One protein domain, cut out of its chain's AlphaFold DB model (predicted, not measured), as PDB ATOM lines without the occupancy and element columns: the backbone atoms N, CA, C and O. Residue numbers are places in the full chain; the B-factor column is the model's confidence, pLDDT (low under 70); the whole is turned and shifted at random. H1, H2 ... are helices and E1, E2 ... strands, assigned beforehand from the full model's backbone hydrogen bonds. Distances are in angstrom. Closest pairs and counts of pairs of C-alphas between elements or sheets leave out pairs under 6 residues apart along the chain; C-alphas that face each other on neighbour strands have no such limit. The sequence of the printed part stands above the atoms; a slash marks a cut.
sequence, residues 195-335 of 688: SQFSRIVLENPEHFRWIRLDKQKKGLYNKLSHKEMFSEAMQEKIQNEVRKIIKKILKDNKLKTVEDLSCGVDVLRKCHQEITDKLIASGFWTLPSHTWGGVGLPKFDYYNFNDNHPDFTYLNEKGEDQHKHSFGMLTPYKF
ATOM      1  N   SER A 195     377.975 330.858 388.280       96.31
ATOM      2  CA  SER A 195     379.343 331.373 388.361       96.31
ATOM      3  C   SER A 195     380.275 330.670 387.363       96.31
ATOM      4  O   SER A 195     380.097 329.501 387.002       96.31
ATOM      5  N   GLN A 196     381.310 331.370 386.897       95.12
ATOM      6  CA  GLN A 196     382.386 330.732 386.142       95.12
ATOM      7  C   GLN A 196     383.025 329.620 386.983       95.12
ATOM      8  O   GLN A 196     383.328 329.815 388.159       95.12
ATOM      9  N   PHE A 197     383.250 328.466 386.353       96.06
ATOM     10  CA  PHE A 197     383.758 327.253 387.008       96.06
ATOM     11  C   PHE A 197     382.883 326.713 388.144       96.06
ATOM     12  O   PHE A 197     383.388 325.962 388.979       96.06
ATOM     13  N   SER A 198     381.590 327.041 388.165       97.50
ATOM     14  CA  SER A 198     380.662 326.453 389.125       97.50
ATOM     15  C   SER A 198     380.677 324.926 389.089       97.50
ATOM     16  O   SER A 198     381.006 324.306 388.071       97.50
ATOM     17  N   ARG A 199     380.270 324.274 390.177       96.62
ATOM     18  CA  ARG A 199     380.131 322.809 390.180       96.62
ATOM     19  C   ARG A 199     379.124 322.327 389.133       96.62
ATOM     20  O   ARG A 199     379.339 321.278 388.532       96.62
ATOM     21  N   ILE A 200     378.114 323.140 388.817       97.25
ATOM     22  CA  ILE A 200     377.172 322.900 387.713       97.25
ATOM     23  C   ILE A 200     377.910 322.831 386.365       97.25
ATOM     24  O   ILE A 200     377.704 321.887 385.597       97.25
ATOM     25  N   VAL A 201     378.791 323.805 386.099       98.00
ATOM     26  CA  VAL A 201     379.630 323.887 384.891       98.00
ATOM     27  C   VAL A 201     380.600 322.715 384.797       98.00
ATOM     28  O   VAL A 201     380.810 322.168 383.716       98.00
ATOM     29  N   LEU A 202     381.215 322.335 385.915       97.88
ATOM     30  CA  LEU A 202     382.228 321.284 385.947       97.88
ATOM     31  C   LEU A 202     381.622 319.883 385.793       97.88
ATOM     32  O   LEU A 202     382.223 319.044 385.121       97.88
ATOM     33  N   GLU A 203     380.437 319.631 386.352       96.56
ATOM     34  CA  GLU A 203     379.708 318.379 386.111       96.56
ATOM     35  C   GLU A 203     379.197 318.277 384.670       96.56
ATOM     36  O   GLU A 203     379.258 317.199 384.080       96.56
ATOM     37  N   ASN A 204     378.737 319.390 384.087       97.62
ATOM     38  CA  ASN A 204     378.035 319.387 382.799       97.62
ATOM     39  C   ASN A 204     378.644 320.384 381.789       97.62
ATOM     40  O   ASN A 204     377.958 321.300 381.323       97.62
ATOM     41  N   PRO A 205     379.932 320.245 381.415       98.00
ATOM     42  CA  PRO A 205     380.624 321.230 380.583       98.00
ATOM     43  C   PRO A 205     380.016 321.408 379.180       98.00
ATOM     44  O   PRO A 205     380.274 322.426 378.541       98.00
ATOM     45  N   GLU A 206     379.222 320.453 378.689       97.81
ATOM     46  CA  GLU A 206     378.482 320.494 377.418       97.81
ATOM     47  C   GLU A 206     377.418 321.591 377.339       97.81
ATOM     48  O   GLU A 206     377.139 322.092 376.244       97.81
ATOM     49  N   HIS A 207     376.858 321.990 378.482       98.12
ATOM     50  CA  HIS A 207     375.807 323.004 378.567       98.12
ATOM     51  C   HIS A 207     376.365 324.425 378.650       98.12
ATOM     52  O   HIS A 207     375.600 325.374 378.780       98.12
ATOM     53  N   PHE A 208     377.684 324.589 378.536       98.19
ATOM     54  CA  PHE A 208     378.369 325.876 378.619       98.19
ATOM     55  C   PHE A 208     379.325 326.059 377.445       98.19
ATOM     56  O   PHE A 208     379.804 325.100 376.830       98.19
ATOM     57  N   ARG A 209     379.600 327.323 377.114       97.81
ATOM     58  CA  ARG A 209     380.573 327.664 376.075       97.81
ATOM     59  C   ARG A 209     381.945 327.861 376.698       97.81
ATOM     60  O   ARG A 209     382.076 328.574 377.688       97.81
ATOM     61  N   TRP A 210     382.963 327.274 376.081       98.31
ATOM     62  CA  TRP A 210     384.337 327.326 376.568       98.31
ATOM     63  C   TRP A 210     385.263 327.992 375.560       98.31
ATOM     64  O   TRP A 210     385.187 327.735 374.360       98.31
ATOM     65  N   ILE A 211     386.208 328.779 376.060       97.81
ATOM     66  CA  ILE A 211     387.386 329.195 375.310       97.81
ATOM     67  C   ILE A 211     388.604 328.417 375.790       97.81
ATOM     68  O   ILE A 211     388.712 328.012 376.952       97.81
ATOM     69  N   ARG A 212     389.558 328.250 374.878       98.00
ATOM     70  CA  ARG A 212     390.902 327.796 375.207       98.00
ATOM     71  C   ARG A 212     391.904 328.834 374.742       98.00
ATOM     72  O   ARG A 212     391.933 329.179 373.564       98.00
ATOM     73  N   LEU A 213     392.739 329.299 375.653       98.00
ATOM     74  CA  LEU A 213     393.834 330.209 375.359       98.00
ATOM     75  C   LEU A 213     395.072 329.434 374.895       98.00
ATOM     76  O   LEU A 213     395.244 328.244 375.182       98.00
ATOM     77  N   ASP A 214     395.953 330.104 374.157       95.94
ATOM     78  CA  ASP A 214     397.277 329.567 373.868       95.94
ATOM     79  C   ASP A 214     398.134 329.451 375.146       95.94
ATOM     80  O   ASP A 214     397.801 329.971 376.212       95.94
ATOM     81  N   LYS A 215     399.277 328.760 375.050       93.38
ATOM     82  CA  LYS A 215     400.168 328.543 376.204       93.38
ATOM     83  C   LYS A 215     400.705 329.839 376.821       93.38
ATOM     84  O   LYS A 215     401.109 329.822 377.978       93.38
ATOM     85  N   GLN A 216     400.773 330.921 376.047       94.06
ATOM     86  CA  GLN A 216     401.239 332.227 376.512       94.06
ATOM     87  C   GLN A 216     400.082 333.114 376.989       94.06
ATOM     88  O   GLN A 216     400.342 334.229 377.429       94.06
ATOM     89  N   LYS A 217     398.830 332.639 376.894       95.31
ATOM     90  CA  LYS A 217     397.595 333.390 377.134       95.31
ATOM     91  C   LYS A 217     397.518 334.701 376.336       95.31
ATOM     92  O   LYS A 217     396.920 335.667 376.788       95.31
ATOM     93  N   LYS A 218     398.133 334.751 375.147       94.12
ATOM     94  CA  LYS A 218     398.151 335.951 374.280       94.12
ATOM     95  C   LYS A 218     397.064 335.953 373.212       94.12
ATOM     96  O   LYS A 218     396.887 336.945 372.515       94.12
ATOM     97  N   GLY A 219     396.363 334.840 373.063       96.12
ATOM     98  CA  GLY A 219     395.308 334.672 372.086       96.12
ATOM     99  C   GLY A 219     394.596 333.346 372.276       96.12
ATOM    100  O   GLY A 219     394.903 332.568 373.185       96.12
ATOM    101  N   LEU A 220     393.650 333.080 371.382       97.56
ATOM    102  CA  LEU A 220     392.953 331.805 371.321       97.56
ATOM    103  C   LEU A 220     393.906 330.680 370.890       97.56
ATOM    104  O   LEU A 220     394.848 330.872 370.114       97.56
ATOM    105  N   TYR A 221     393.657 329.482 371.411       96.88
ATOM    106  CA  TYR A 221     394.435 328.276 371.149       96.88
ATOM    107  C   TYR A 221     394.627 328.055 369.647       96.88
ATOM    108  O   TYR A 221     393.685 328.181 368.870       96.88
ATOM    109  N   ASN A 222     395.859 327.735 369.240       94.38
ATOM    110  CA  ASN A 222     396.263 327.556 367.840       94.38
ATOM    111  C   ASN A 222     395.935 328.738 366.907       94.38
ATOM    112  O   ASN A 222     395.878 328.543 365.696       94.38
ATOM    113  N   LYS A 223     395.761 329.956 367.444       94.44
ATOM    114  CA  LYS A 223     395.355 331.149 366.680       94.44
ATOM    115  C   LYS A 223     394.032 330.961 365.927       94.44
ATOM    116  O   LYS A 223     393.835 331.572 364.880       94.44
ATOM    117  N   LEU A 224     393.150 330.111 366.453       96.69
ATOM    118  CA  LEU A 224     391.804 329.944 365.917       96.69
ATOM    119  C   LEU A 224     391.043 331.271 365.990       96.69
ATOM    120  O   LEU A 224     391.188 332.034 366.950       96.69
ATOM    121  N   SER A 225     390.199 331.522 364.999       96.62
ATOM    122  CA  SER A 225     389.179 332.564 365.073       96.62
ATOM    123  C   SER A 225     388.130 332.228 366.138       96.62
ATOM    124  O   SER A 225     387.957 331.071 366.530       96.62
ATOM    125  N   HIS A 226     387.371 333.232 366.586       95.25
ATOM    126  CA  HIS A 226     386.243 333.007 367.497       95.25
ATOM    127  C   HIS A 226     385.200 332.050 366.891       95.25
ATOM    128  O   HIS A 226     384.739 331.151 367.586       95.25
ATOM    129  N   LYS A 227     384.896 332.147 365.585       93.94
ATOM    130  CA  LYS A 227     383.961 331.220 364.912       93.94
ATOM    131  C   LYS A 227     384.465 329.771 364.950       93.94
ATOM    132  O   LYS A 227     383.702 328.866 365.267       93.94
ATOM    133  N   GLU A 228     385.756 329.537 364.707       96.56
ATOM    134  CA  GLU A 228     386.341 328.192 364.803       96.56
ATOM    135  C   GLU A 228     386.376 327.671 366.247       96.56
ATOM    136  O   GLU A 228     386.046 326.508 366.484       96.56
ATOM    137  N   MET A 229     386.732 328.527 367.214       96.88
ATOM    138  CA  MET A 229     386.763 328.200 368.646       96.88
ATOM    139  C   MET A 229     385.396 327.720 369.156       96.88
ATOM    140  O   MET A 229     385.332 326.787 369.954       96.88
ATOM    141  N   PHE A 230     384.311 328.326 368.671       95.88
ATOM    142  CA  PHE A 230     382.938 328.042 369.099       95.88
ATOM    143  C   PHE A 230     382.172 327.089 368.174       95.88
ATOM    144  O   PHE A 230     381.004 326.815 368.430       95.88
ATOM    145  N   SER A 231     382.822 326.535 367.146       95.31
ATOM    146  CA  SER A 231     382.249 325.437 366.363       95.31
ATOM    147  C   SER A 231     381.976 324.215 367.247       95.31
ATOM    148  O   SER A 231     382.757 323.925 368.158       95.31
ATOM    149  N   GLU A 232     380.912 323.456 366.963       95.31
ATOM    150  CA  GLU A 232     380.540 322.299 367.796       95.31
ATOM    151  C   GLU A 232     381.674 321.277 367.924       95.31
ATOM    152  O   GLU A 232     381.967 320.822 369.027       95.31
ATOM    153  N   ALA A 233     382.394 320.991 366.834       96.88
ATOM    154  CA  ALA A 233     383.532 320.070 366.857       96.88
ATOM    155  C   ALA A 233     384.670 320.551 367.782       96.88
ATOM    156  O   ALA A 233     385.326 319.748 368.452       96.88
ATOM    157  N   MET A 234     384.922 321.864 367.837       97.75
ATOM    158  CA  MET A 234     385.936 322.424 368.731       97.75
ATOM    159  C   MET A 234     385.451 322.473 370.180       97.75
ATOM    160  O   MET A 234     386.215 322.117 371.079       97.75
ATOM    161  N   GLN A 235     384.191 322.851 370.415       97.69
ATOM    162  CA  GLN A 235     383.581 322.827 371.745       97.69
ATOM    163  C   GLN A 235     383.604 321.415 372.333       97.69
ATOM    164  O   GLN A 235     384.077 321.240 373.453       97.69
ATOM    165  N   GLU A 236     383.228 320.393 371.561       98.12
ATOM    166  CA  GLU A 236     383.288 318.993 371.992       98.12
ATOM    167  C   GLU A 236     384.720 318.584 372.377       98.12
ATOM    168  O   GLU A 236     384.953 317.962 373.420       98.12
ATOM    169  N   LYS A 237     385.719 318.979 371.576       98.31
ATOM    170  CA  LYS A 237     387.132 318.723 371.881       98.31
ATOM    171  C   LYS A 237     387.566 319.394 373.186       98.31
ATOM    172  O   LYS A 237     388.214 318.743 374.009       98.31
ATOM    173  N   ILE A 238     387.223 320.667 373.380       98.50
ATOM    174  CA  ILE A 238     387.550 321.430 374.591       98.50
ATOM    175  C   ILE A 238     386.887 320.795 375.812       98.50
ATOM    176  O   ILE A 238     387.575 320.478 376.781       98.50
ATOM    177  N   GLN A 239     385.586 320.522 375.741       98.31
ATOM    178  CA  GLN A 239     384.818 319.889 376.812       98.31
ATOM    179  C   GLN A 239     385.396 318.515 377.174       98.31
ATOM    180  O   GLN A 239     385.528 318.184 378.350       98.31
ATOM    181  N   ASN A 240     385.838 317.724 376.193       98.56
ATOM    182  CA  ASN A 240     386.507 316.447 376.443       98.56
ATOM    183  C   ASN A 240     387.864 316.596 377.149       98.56
ATOM    184  O   ASN A 240     388.226 315.741 377.960       98.56
ATOM    185  N   GLU A 241     388.630 317.653 376.875       98.44
ATOM    186  CA  GLU A 241     389.859 317.957 377.620       98.44
ATOM    187  C   GLU A 241     389.560 318.429 379.051       98.44
ATOM    188  O   GLU A 241     390.191 317.937 379.990       98.44
ATOM    189  N   VAL A 242     388.551 319.286 379.229       98.62
ATOM    190  CA  VAL A 242     388.054 319.728 380.543       98.62
ATOM    191  C   VAL A 242     387.627 318.522 381.387       98.62
ATOM    192  O   VAL A 242     388.163 318.312 382.476       98.62
ATOM    193  N   ARG A 243     386.777 317.632 380.851       98.50
ATOM    194  CA  ARG A 243     386.350 316.396 381.535       98.50
ATOM    195  C   ARG A 243     387.524 315.502 381.930       98.50
ATOM    196  O   ARG A 243     387.475 314.868 382.980       98.50
ATOM    197  N   LYS A 244     388.581 315.414 381.112       98.38
ATOM    198  CA  LYS A 244     389.783 314.625 381.449       98.38
ATOM    199  C   LYS A 244     390.525 315.203 382.651       98.38
ATOM    200  O   LYS A 244     390.978 314.429 383.492       98.38
ATOM    201  N   ILE A 245     390.648 316.530 382.732       98.50
ATOM    202  CA  ILE A 245     391.262 317.215 383.879       98.50
ATOM    203  C   ILE A 245     390.438 316.949 385.141       98.50
ATOM    204  O   ILE A 245     390.988 316.461 386.126       98.50
ATOM    205  N   ILE A 246     389.123 317.173 385.069       98.12
ATOM    206  CA  ILE A 246     388.188 316.968 386.181       98.12
ATOM    207  C   ILE A 246     388.248 315.521 386.677       98.12
ATOM    208  O   ILE A 246     388.564 315.277 387.837       98.12
ATOM    209  N   LYS A 247     388.055 314.537 385.786       97.62
ATOM    210  CA  LYS A 247     388.084 313.106 386.140       97.62
ATOM    211  C   LYS A 247     389.403 312.675 386.768       97.62
ATOM    212  O   LYS A 247     389.401 311.808 387.637       97.62
ATOM    213  N   LYS A 248     390.529 313.240 386.319       97.88
ATOM    214  CA  LYS A 248     391.831 312.948 386.916       97.88
ATOM    215  C   LYS A 248     391.881 313.430 388.366       97.88
ATOM    216  O   LYS A 248     392.194 312.629 389.238       97.88
ATOM    217  N   ILE A 249     391.534 314.690 388.615       97.06
ATOM    218  CA  ILE A 249     391.601 315.287 389.955       97.06
ATOM    219  C   ILE A 249     390.594 314.624 390.903       97.06
ATOM    220  O   ILE A 249     390.949 314.284 392.029       97.06
ATOM    221  N   LEU A 250     389.372 314.347 390.433       95.88
ATOM    222  CA  LEU A 250     388.378 313.585 391.197       95.88
ATOM    223  C   LEU A 250     388.909 312.198 391.576       95.88
ATOM    224  O   LEU A 250     388.817 311.800 392.734       95.88
ATOM    225  N   LYS A 251     389.530 311.474 390.634       95.56
ATOM    226  CA  LYS A 251     390.132 310.159 390.899       95.56
ATOM    227  C   LYS A 251     391.268 310.241 391.921       95.56
ATOM    228  O   LYS A 251     391.314 309.408 392.825       95.56
ATOM    229  N   ASP A 252     392.158 311.219 391.779       94.69
ATOM    230  CA  ASP A 252     393.299 311.419 392.679       94.69
ATOM    231  C   ASP A 252     392.822 311.744 394.113       94.69
ATOM    232  O   ASP A 252     393.427 311.290 395.085       94.69
ATOM    233  N   ASN A 253     391.666 312.408 394.244       92.00
ATOM    234  CA  ASN A 253     391.003 312.726 395.514       92.00
ATOM    235  C   ASN A 253     389.922 311.708 395.952       92.00
ATOM    236  O   ASN A 253     389.293 311.894 396.991       92.00
ATOM    237  N   LYS A 254     389.723 310.608 395.208       92.50
ATOM    238  CA  LYS A 254     388.714 309.553 395.464       92.50
ATOM    239  C   LYS A 254     387.255 310.046 395.513       92.50
ATOM    240  O   LYS A 254     386.446 309.484 396.247       92.50
ATOM    241  N   LEU A 255     386.917 311.048 394.711       92.62
ATOM    242  CA  LEU A 255     385.567 311.600 394.585       92.62
ATOM    243  C   LEU A 255     384.854 311.051 393.348       92.62
ATOM    244  O   LEU A 255     385.490 310.787 392.323       92.62
ATOM    245  N   LYS A 256     383.530 310.890 393.427       92.00
ATOM    246  CA  LYS A 256     382.710 310.482 392.273       92.00
ATOM    247  C   LYS A 256     382.356 311.658 391.364       92.00
ATOM    248  O   LYS A 256     382.395 311.503 390.148       92.00
ATOM    249  N   THR A 257     382.025 312.796 391.963       93.75
ATOM    250  CA  THR A 257     381.590 314.037 391.304       93.75
ATOM    251  C   THR A 257     382.166 315.237 392.061       93.75
ATOM    252  O   THR A 257     382.608 315.101 393.206       93.75
ATOM    253  N   VAL A 258     382.140 316.427 391.461       91.44
ATOM    254  CA  VAL A 258     382.464 317.697 392.133       91.44
ATOM    255  C   VAL A 258     381.385 318.132 393.134       91.44
ATOM    256  O   VAL A 258     381.546 319.147 393.804       91.44
ATOM    257  N   GLU A 259     380.315 317.347 393.284       91.19
ATOM    258  CA  GLU A 259     379.258 317.518 394.291       91.19
ATOM    259  C   GLU A 259     379.175 316.329 395.280       91.19
ATOM    260  O   GLU A 259     378.181 316.173 395.988       91.19
ATOM    261  N   ASP A 260     380.202 315.470 395.344       89.00
ATOM    262  CA  ASP A 260     380.232 314.289 396.218       89.00
ATOM    263  C   ASP A 260     380.475 314.668 397.690       89.00
ATOM    264  O   ASP A 260     381.611 314.764 398.168       89.00
ATOM    265  N   LEU A 261     379.382 314.856 398.432       85.12
ATOM    266  CA  LEU A 261     379.403 315.229 399.849       85.12
ATOM    267  C   LEU A 261     379.965 314.143 400.786       85.12
ATOM    268  O   LEU A 261     380.245 314.445 401.945       85.12
ATOM    269  N   SER A 262     380.191 312.905 400.321       84.38
ATOM    270  CA  SER A 262     380.666 311.803 401.181       84.38
ATOM    271  C   SER A 262     382.059 312.031 401.788       84.38
ATOM    272  O   SER A 262     382.415 311.401 402.783       84.38
ATOM    273  N   CYS A 263     382.839 312.952 401.216       80.94
ATOM    274  CA  CYS A 263     384.164 313.343 401.696       80.94
ATOM    275  C   CYS A 263     384.162 314.551 402.655       80.94
ATOM    276  O   CYS A 263     385.217 314.919 403.177       80.94
ATOM    277  N   GLY A 264     382.997 315.168 402.881       83.06
ATOM    278  CA  GLY A 264     382.861 316.435 403.590       83.06
ATOM    279  C   GLY A 264     383.132 317.663 402.709       83.06
ATOM    280  O   GLY A 264     383.958 317.655 401.794       83.06
ATOM    281  N   VAL A 265     382.440 318.763 403.016       81.25
ATOM    282  CA  VAL A 265     382.424 319.994 402.202       81.25
ATOM    283  C   VAL A 265     383.813 320.629 402.046       81.25
ATOM    284  O   VAL A 265     384.127 321.163 400.985       81.25
ATOM    285  N   ASP A 266     384.677 320.551 403.059       84.12
ATOM    286  CA  ASP A 266     386.010 321.168 402.998       84.12
ATOM    287  C   ASP A 266     386.948 320.471 402.006       84.12
ATOM    288  O   ASP A 266     387.721 321.131 401.307       84.12
ATOM    289  N   VAL A 267     386.889 319.137 401.924       87.88
ATOM    290  CA  VAL A 267     387.655 318.364 400.933       87.88
ATOM    291  C   VAL A 267     387.122 318.660 399.537       87.88
ATOM    292  O   VAL A 267     387.902 318.920 398.621       87.88
ATOM    293  N   LEU A 268     385.796 318.712 399.400       90.00
ATOM    294  CA  LEU A 268     385.132 319.039 398.148       90.00
ATOM    295  C   LEU A 268     385.535 320.427 397.627       90.00
ATOM    296  O   LEU A 268     385.924 320.556 396.470       90.00
ATOM    297  N   ARG A 269     385.536 321.450 398.493       89.25
ATOM    298  CA  ARG A 269     385.960 322.821 398.153       89.25
ATOM    299  C   ARG A 269     387.425 322.890 397.727       89.25
ATOM    300  O   ARG A 269     387.747 323.574 396.760       89.25
ATOM    301  N   LYS A 270     388.318 322.152 398.396       91.38
ATOM    302  CA  LYS A 270     389.732 322.064 397.986       91.38
ATOM    303  C   LYS A 270     389.887 321.422 396.610       91.38
ATOM    304  O   LYS A 270     390.639 321.935 395.788       91.38
ATOM    305  N   CYS A 271     389.163 320.335 396.353       93.69
ATOM    306  CA  CYS A 271     389.180 319.662 395.057       93.69
ATOM    307  C   CYS A 271     388.628 320.564 393.942       93.69
ATOM    308  O   CYS A 271     389.214 320.660 392.865       93.69
ATOM    309  N   HIS A 272     387.538 321.283 394.216       95.00
ATOM    310  CA  HIS A 272     386.959 322.263 393.300       95.00
ATOM    311  C   HIS A 272     387.939 323.399 392.968       95.00
ATOM    312  O   HIS A 272     388.114 323.730 391.791       95.00
ATOM    313  N   GLN A 273     388.652 323.928 393.966       95.31
ATOM    314  CA  GLN A 273     389.712 324.914 393.741       95.31
ATOM    315  C   GLN A 273     390.860 324.336 392.899       95.31
ATOM    316  O   GLN A 273     391.292 324.975 391.943       95.31
ATOM    317  N   GLU A 274     391.313 323.111 393.186       97.25
ATOM    318  CA  GLU A 274     392.375 322.440 392.419       97.25
ATOM    319  C   GLU A 274     391.993 322.269 390.938       97.25
ATOM    320  O   GLU A 274     392.807 322.519 390.043       97.25
ATOM    321  N   ILE A 275     390.743 321.880 390.664       98.25
ATOM    322  CA  ILE A 275     390.202 321.796 389.302       98.25
ATOM    323  C   ILE A 275     390.256 323.167 388.631       98.25
ATOM    324  O   ILE A 275     390.789 323.279 387.525       98.25
ATOM    325  N   THR A 276     389.742 324.196 389.301       97.31
ATOM    326  CA  THR A 276     389.686 325.566 388.779       97.31
ATOM    327  C   THR A 276     391.084 326.084 388.444       97.31
ATOM    328  O   THR A 276     391.344 326.475 387.304       97.31
ATOM    329  N   ASP A 277     392.031 325.968 389.375       97.31
ATOM    330  CA  ASP A 277     393.427 326.369 389.179       97.31
ATOM    331  C   ASP A 277     394.058 325.627 387.999       97.31
ATOM    332  O   ASP A 277     394.765 326.214 387.171       97.31
ATOM    333  N   LYS A 278     393.780 324.322 387.871       98.12
ATOM    334  CA  LYS A 278     394.316 323.511 386.780       98.12
ATOM    335  C   LYS A 278     393.739 323.904 385.424       98.12
ATOM    336  O   LYS A 278     394.485 323.906 384.437       98.12
ATOM    337  N   LEU A 279     392.448 324.221 385.358       98.19
ATOM    338  CA  LEU A 279     391.783 324.697 384.147       98.19
ATOM    339  C   LEU A 279     392.348 326.055 383.719       98.19
ATOM    340  O   LEU A 279     392.805 326.180 382.580       98.19
ATOM    341  N   ILE A 280     392.454 327.010 384.648       96.88
ATOM    342  CA  ILE A 280     393.031 328.342 384.412       96.88
ATOM    343  C   ILE A 280     394.489 328.243 383.945       96.88
ATOM    344  O   ILE A 280     394.886 328.890 382.967       96.88
ATOM    345  N   ALA A 281     395.303 327.411 384.599       96.31
ATOM    346  CA  ALA A 281     396.693 327.173 384.206       96.31
ATOM    347  C   ALA A 281     396.807 326.541 382.810       96.31
ATOM    348  O   ALA A 281     397.777 326.782 382.092       96.31
ATOM    349  N   SER A 282     395.808 325.753 382.412       96.88
ATOM    350  CA  SER A 282     395.733 325.111 381.094       96.88
ATOM    351  C   SER A 282     395.056 325.988 380.028       96.88
ATOM    352  O   SER A 282     394.959 325.568 378.873       96.88
ATOM    353  N   GLY A 283     394.623 327.199 380.397       97.44
ATOM    354  CA  GLY A 283     394.011 328.184 379.506       97.44
ATOM    355  C   GLY A 283     392.524 327.961 379.228       97.44
ATOM    356  O   GLY A 283     392.029 328.536 378.265       97.44
ATOM    357  N   PHE A 284     391.817 327.139 380.008       98.44
ATOM    358  CA  PHE A 284     390.379 326.907 379.838       98.44
ATOM    359  C   PHE A 284     389.556 327.882 380.671       98.44
ATOM    360  O   PHE A 284     389.797 328.018 381.868       98.44
ATOM    361  N   TRP A 285     388.568 328.505 380.034       98.06
ATOM    362  CA  TRP A 285     387.626 329.430 380.662       98.06
ATOM    363  C   TRP A 285     386.243 329.257 380.049       98.06
ATOM    364  O   TRP A 285     386.142 328.975 378.853       98.06
ATOM    365  N   THR A 286     385.187 329.445 380.834       97.44
ATOM    366  CA  THR A 286     383.847 329.612 380.268       97.44
ATOM    367  C   THR A 286     383.667 331.025 379.722       97.44
ATOM    368  O   THR A 286     384.284 331.980 380.202       97.44
ATOM    369  N   LEU A 287     382.840 331.160 378.689       96.81
ATOM    370  CA  LEU A 287     382.456 332.460 378.149       96.81
ATOM    371  C   LEU A 287     381.520 333.171 379.149       96.81
ATOM    372  O   LEU A 287     380.521 332.563 379.533       96.81
ATOM    373  N   PRO A 288     381.804 334.418 379.566       95.75
ATOM    374  CA  PRO A 288     380.911 335.147 380.456       95.75
ATOM    375  C   PRO A 288     379.593 335.537 379.776       95.75
ATOM    376  O   PRO A 288     379.502 335.548 378.546       95.75
ATOM    377  N   SER A 289     378.589 335.882 380.582       92.81
ATOM    378  CA  SER A 289     377.302 336.402 380.106       92.81
ATOM    379  C   SER A 289     377.475 337.726 379.371       92.81
ATOM    380  O   SER A 289     378.280 338.574 379.772       92.81
ATOM    381  N   HIS A 290     376.674 337.951 378.333       92.62
ATOM    382  CA  HIS A 290     376.599 339.269 377.717       92.62
ATOM    383  C   HIS A 290     375.881 340.289 378.624       92.62
ATOM    384  O   HIS A 290     374.953 339.968 379.364       92.62
ATOM    385  N   THR A 291     376.280 341.557 378.530       90.75
ATOM    386  CA  THR A 291     375.597 342.701 379.162       90.75
ATOM    387  C   THR A 291     374.181 342.904 378.635       90.75
ATOM    388  O   THR A 291     373.946 342.632 377.460       90.75
ATOM    389  N   TRP A 292     373.266 343.452 379.451       85.81
ATOM    390  CA  TRP A 292     371.857 343.700 379.081       85.81
ATOM    391  C   TRP A 292     371.681 344.333 377.695       85.81
ATOM    392  O   TRP A 292     370.994 343.770 376.851       85.81
ATOM    393  N   GLY A 293     372.383 345.434 377.415       87.62
ATOM    394  CA  GLY A 293     372.304 346.122 376.121       87.62
ATOM    395  C   GLY A 293     373.151 345.520 374.993       87.62
ATOM    396  O   GLY A 293     373.226 346.114 373.922       87.62
ATOM    397  N   GLY A 294     373.860 344.419 375.228       92.31
ATOM    398  CA  GLY A 294     374.773 343.831 374.255       92.31
ATOM    399  C   GLY A 294     374.159 342.721 373.396       92.31
ATOM    400  O   GLY A 294     373.131 342.146 373.754       92.31
ATOM    401  N   VAL A 295     374.792 342.437 372.253       94.38
ATOM    402  CA  VAL A 295     374.258 341.551 371.202       94.38
ATOM    403  C   VAL A 295     375.234 340.435 370.814       94.38
ATOM    404  O   VAL A 295     376.448 340.623 370.757       94.38
ATOM    405  N   GLY A 296     374.703 339.257 370.499       95.19
ATOM    406  CA  GLY A 296     375.474 338.060 370.183       95.19
ATOM    407  C   GLY A 296     376.202 337.499 371.407       95.19
ATOM    408  O   GLY A 296     375.641 337.400 372.499       95.19
ATOM    409  N   LEU A 297     377.458 337.103 371.210       96.44
ATOM    410  CA  LEU A 297     378.382 336.623 372.235       96.44
ATOM    411  C   LEU A 297     379.496 337.649 372.500       96.44
ATOM    412  O   LEU A 297     380.013 338.234 371.539       96.44
ATOM    413  N   PRO A 298     379.954 337.805 373.757       96.62
ATOM    414  CA  PRO A 298     381.131 338.615 374.042       96.62
ATOM    415  C   PRO A 298     382.377 338.029 373.376       96.62
ATOM    416  O   PRO A 298     382.562 336.812 373.267       96.62
ATOM    417  N   LYS A 299     383.267 338.906 372.912       96.31
ATOM    418  CA  LYS A 299     384.450 338.520 372.138       96.31
ATOM    419  C   LYS A 299     385.697 338.597 373.007       96.31
ATOM    420  O   LYS A 299     385.993 339.665 373.522       96.31
ATOM    421  N   PHE A 300     386.453 337.500 373.130       97.12
ATOM    422  CA  PHE A 300     387.752 337.530 373.823       97.12
ATOM    423  C   PHE A 300     388.649 338.625 373.232       97.12
ATOM    424  O   PHE A 300     388.822 338.654 372.008       97.12
ATOM    425  N   ASP A 301     389.205 339.461 374.107       95.88
ATOM    426  CA  ASP A 301     390.071 340.586 373.759       95.88
ATOM    427  C   ASP A 301     391.525 340.287 374.154       95.88
ATOM    428  O   ASP A 301     392.368 339.992 373.303       95.88
ATOM    429  N   TYR A 302     391.808 340.243 375.457       96.19
ATOM    430  CA  TYR A 302     393.138 339.957 375.991       96.19
ATOM    431  C   TYR A 302     393.065 339.194 377.319       96.19
ATOM    432  O   TYR A 302     391.994 338.953 377.869       96.19
ATOM    433  N   TYR A 303     394.221 338.772 377.834       96.81
ATOM    434  CA  TYR A 303     394.327 338.202 379.177       96.81
ATOM    435  C   TYR A 303     394.883 339.238 380.149       96.81
ATOM    436  O   TYR A 303     396.002 339.724 379.966       96.81
ATOM    437  N   ASN A 304     394.126 339.557 381.196       95.06
ATOM    438  CA  ASN A 304     394.592 340.386 382.293       95.06
ATOM    439  C   ASN A 304     395.515 339.550 383.193       95.06
ATOM    440  O   ASN A 304     395.071 338.694 383.957       95.06
ATOM    441  N   PHE A 305     396.824 339.787 383.091       94.12
ATOM    442  CA  PHE A 305     397.828 339.077 383.890       94.12
ATOM    443  C   PHE A 305     397.898 339.544 385.347       94.12
ATOM    444  O   PHE A 305     398.409 338.791 386.173       94.12
ATOM    445  N   ASN A 306     397.399 340.741 385.666       93.00
ATOM    446  CA  ASN A 306     397.402 341.254 387.036       93.00
ATOM    447  C   ASN A 306     396.348 340.530 387.875       93.00
ATOM    448  O   ASN A 306     396.656 340.029 388.952       93.00
ATOM    449  N   ASP A 307     395.143 340.400 387.319       89.19
ATOM    450  CA  ASP A 307     393.996 339.785 387.995       89.19
ATOM    451  C   ASP A 307     393.759 338.327 387.551       89.19
ATOM    452  O   ASP A 307     392.838 337.653 388.007       89.19
ATOM    453  N   ASN A 308     394.627 337.812 386.673       92.00
ATOM    454  CA  ASN A 308     394.675 336.430 386.196       92.00
ATOM    455  C   ASN A 308     393.373 335.923 385.538       92.00
ATOM    456  O   ASN A 308     393.039 334.747 385.685       92.00
ATOM    457  N   HIS A 309     392.699 336.745 384.728       94.00
ATOM    458  CA  HIS A 309     391.475 336.371 384.002       94.00
ATOM    459  C   HIS A 309     391.468 336.877 382.543       94.00
ATOM    460  O   HIS A 309     392.166 337.838 382.218       94.00
ATOM    461  N   PRO A 310     390.706 336.247 381.627       95.44
ATOM    462  CA  PRO A 310     390.443 336.802 380.304       95.44
ATOM    463  C   PRO A 310     389.508 338.009 380.401       95.44
ATOM    464  O   PRO A 310     388.611 338.044 381.244       95.44
ATOM    465  N   ASP A 311     389.709 338.972 379.513       95.25
ATOM    466  CA  ASP A 311     388.826 340.115 379.306       95.25
ATOM    467  C   ASP A 311     388.160 340.013 377.926       95.25
ATOM    468  O   ASP A 311     388.650 339.328 377.014       95.25
ATOM    469  N   PHE A 312     387.009 340.659 377.785       96.62
ATOM    470  CA  PHE A 312     386.141 340.523 376.624       96.62
ATOM    471  C   PHE A 312     385.606 341.879 376.181       96.62
ATOM    472  O   PHE A 312     385.265 342.733 376.991       96.62
ATOM    473  N   THR A 313     385.464 342.056 374.874       96.94
ATOM    474  CA  THR A 313     384.731 343.178 374.295       96.94
ATOM    475  C   THR A 313     383.237 342.864 374.286       96.94
ATOM    476  O   THR A 313     382.845 341.795 373.801       96.94
ATOM    477  N   TYR A 314     382.420 343.819 374.731       96.94
ATOM    478  CA  TYR A 314     380.957 343.750 374.742       96.94
ATOM    479  C   TYR A 314     380.402 344.912 373.923       96.94
ATOM    480  O   TYR A 314     380.559 346.059 374.335       96.94
ATOM    481  N   LEU A 315     379.746 344.648 372.795       96.94
ATOM    482  CA  LEU A 315     379.142 345.698 371.972       96.94
ATOM    483  C   LEU A 315     377.623 345.544 371.911       96.94
ATOM    484  O   LEU A 315     377.095 344.432 371.949       96.94
ATOM    485  N   ASN A 316     376.928 346.673 371.799       94.88
ATOM    486  CA  ASN A 316     375.521 346.690 371.410       94.88
ATOM    487  C   ASN A 316     375.358 346.646 369.882       94.88
ATOM    488  O   ASN A 316     376.336 346.650 369.135       94.88
ATOM    489  N   GLU A 317     374.112 346.643 369.408       92.31
ATOM    490  CA  GLU A 317     373.775 346.625 367.976       92.31
ATOM    491  C   GLU A 317     374.407 347.784 367.182       92.31
ATOM    492  O   GLU A 317     374.759 347.628 366.015       92.31
ATOM    493  N   LYS A 318     374.619 348.938 367.826       94.69
ATOM    494  CA  LYS A 318     375.244 350.124 367.219       94.69
ATOM    495  C   LYS A 318     376.776 350.085 367.248       94.69
ATOM    496  O   LYS A 318     377.414 351.016 366.761       94.69
ATOM    497  N   GLY A 319     377.373 349.039 367.820       95.12
ATOM    498  CA  GLY A 319     378.818 348.921 368.008       95.12
ATOM    499  C   GLY A 319     379.367 349.733 369.187       95.12
ATOM    500  O   GLY A 319     380.576 349.937 369.262       95.12
ATOM    501  N   GLU A 320     378.514 350.212 370.094       96.25
ATOM    502  CA  GLU A 320     378.931 350.960 371.284       96.25
ATOM    503  C   GLU A 320     379.362 350.005 372.402       96.25
ATOM    504  O   GLU A 320     378.694 349.002 372.668       96.25
ATOM    505  N   ASP A 321     380.445 350.359 373.094       95.56
ATOM    506  CA  ASP A 321     381.014 349.567 374.184       95.56
ATOM    507  C   ASP A 321     380.098 349.516 375.419       95.56
ATOM    508  O   ASP A 321     379.653 350.539 375.949       95.56
ATOM    509  N   GLN A 322     379.840 348.298 375.887       94.00
ATOM    510  CA  GLN A 322     379.021 347.978 377.049       94.00
ATOM    511  C   GLN A 322     379.836 347.414 378.222       94.00
ATOM    512  O   GLN A 322     379.238 347.055 379.234       94.00
ATOM    513  N   HIS A 323     381.171 347.341 378.136       91.81
ATOM    514  CA  HIS A 323     382.053 346.681 379.116       91.81
ATOM    515  C   HIS A 323     381.762 347.039 380.581       91.81
ATOM    516  O   HIS A 323     381.711 346.153 381.434       91.81
ATOM    517  N   LYS A 324     381.442 348.309 380.866       88.12
ATOM    518  CA  LYS A 324     381.106 348.812 382.217       88.12
ATOM    519  C   LYS A 324     379.883 348.153 382.878       88.12
ATOM    520  O   LYS A 324     379.663 348.349 384.068       88.12
ATOM    521  N   HIS A 325     379.062 347.443 382.106       85.88
ATOM    522  CA  HIS A 325     377.871 346.721 382.562       85.88
ATOM    523  C   HIS A 325     378.092 345.203 382.623       85.88
ATOM    524  O   HIS A 325     377.134 344.452 382.800       85.88
ATOM    525  N   SER A 326     379.324 344.734 382.410       86.38
ATOM    526  CA  SER A 326     379.644 343.309 382.403       86.38
ATOM    527  C   SER A 326     379.694 342.717 383.804       86.38
ATOM    528  O   SER A 326     380.247 343.289 384.742       86.38
ATOM    529  N   PHE A 327     379.136 341.515 383.914       82.12
ATOM    530  CA  PHE A 327     379.262 340.655 385.081       82.12
ATOM    531  C   PHE A 327     380.205 339.511 384.722       82.12
ATOM    532  O   PHE A 327     379.784 338.381 384.486       82.12
ATOM    533  N   GLY A 328     381.506 339.817 384.652       82.94
ATOM    534  CA  GLY A 328     382.531 338.897 384.139       82.94
ATOM    535  C   GLY A 328     382.662 337.566 384.889       82.94
ATOM    536  O   GLY A 328     383.325 336.663 384.397       82.94
ATOM    537  N   MET A 329     382.022 337.429 386.054       88.00
ATOM    538  CA  MET A 329     382.025 336.219 386.880       88.00
ATOM    539  C   MET A 329     380.876 335.242 386.593       88.00
ATOM    540  O   MET A 329     380.871 334.152 387.163       88.00
ATOM    541  N   LEU A 330     379.895 335.617 385.767       94.50
ATOM    542  CA  LEU A 330     378.725 334.793 385.451       94.50
ATOM    543  C   LEU A 330     378.887 334.172 384.064       94.50
ATOM    544  O   LEU A 330     379.356 334.836 383.145       94.50
ATOM    545  N   THR A 331     378.490 332.914 383.905       96.25
ATOM    546  CA  THR A 331     378.432 332.201 382.626       96.25
ATOM    547  C   THR A 331     377.000 331.713 382.382       96.25
ATOM    548  O   THR A 331     376.409 331.087 383.265       96.25
ATOM    549  N   PRO A 332     376.427 331.955 381.193       96.12
ATOM    550  CA  PRO A 332     375.069 331.545 380.875       96.12
ATOM    551  C   PRO A 332     375.046 330.104 380.364       96.12
ATOM    552  O   PRO A 332     376.040 329.600 379.821       96.12
ATOM    553  N   TYR A 333     373.886 329.460 380.467       97.56
ATOM    554  CA  TYR A 333     373.646 328.208 379.758       97.56
ATOM    555  C   TYR A 333     373.710 328.425 378.237       97.56
ATOM    556  O   TYR A 333     373.271 329.432 377.676       97.56
ATOM    557  N   LYS A 334     374.270 327.448 377.526       96.81
ATOM    558  CA  LYS A 334     374.380 327.429 376.066       96.81
ATOM    559  C   LYS A 334     373.043 327.003 375.452       96.81
ATOM    560  O   LYS A 334     372.913 325.869 375.000       96.81
ATOM    561  N   PHE A 335     372.064 327.908 375.428       96.62
ATOM    562  CA  PHE A 335     370.751 327.657 374.815       96.62
ATOM    563  C   PHE A 335     370.782 327.600 373.287       96.62
ATOM    564  O   PHE A 335     369.899 326.993 372.693       96.62
TER     565      PHE A 335
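AT A GLANCE: This is residues 195 to 335 of the 688 residues of an uncharacterized protein of bacterium ADurb.Bin363 (UniProt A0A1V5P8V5). A helical hairpin, H3 and H4, makes one end of an elongated domain, and a strand hairpin, E3 and E4, with long loops makes the other. The tiny sheet E1 and E2 lies in the middle, with short H1 near both long helices. The 141 printed residues hold four named helices and five named strands, in the order H1 E1 H2 H3 H4 E2 E3 E4 E5; both two-stranded sheets are antiparallel. The class is mixed, helices and strands, with 67 residues in named elements, under half. The whole is compact, with a radius of gyration of the C-alphas of 15.7 A, and spans 51 by 32 by 29 A.

HOW THE PARTS SIT: E1, residues 210 to 212, and E2, residues 284 to 286, are antiparallel at 152 degrees, with N 211 and O 285 2.8 A apart. The closest C-alphas of E1 and H3, residues 232 to 252, are those of Trp 210 and Gln 235, 6.6 A apart. With residues 242 to 250 alone, H3 touches H4, residues 265 to 281, closest at C-alphas 246 and 275, 6.1 A; this helical hairpin runs opposite ways at a steep tilt of 44 degrees. H1, residues 199 to 203, is close to H3 but not clearly touching, C-alphas 202 and 246 being closest at 7.4 A. E3, residues 299 to 304, and E4, residues 309 to 313, form an antiparallel hairpin, with N 311 and O 302 2.8 A apart. The closest C-alphas of E2 and E4 are 285 and 310, 7.9 A apart. E5, residues 330 to 332, pairs with no named strand; its C-alpha 331 is 6.4 A from C-alpha 286 of E2. Every O i to N i+4 pair is within hydrogen-bond range in H1, H3 and H4; H2, residues 226 to 229, is too short for one.

IN THESE COORDINATES: H1 begins at C-alpha 199 (380.131, 322.809, 390.180). H3 is 30.0 A long and H4 24.1 A, E3 14.5 A and E4 13.6 A. E5 ends at C-alpha 332 (375.069, 331.545, 380.875).

THE WHOLE: The C-alphas of Ser 262 and Lys 318 are the two farthest apart, 51.5 A. The printed part has no cut. The links E1 to H2, H3 to H4, E2 to E3 and E4 to E5 are long. No printed residue is under 70 in pLDDT.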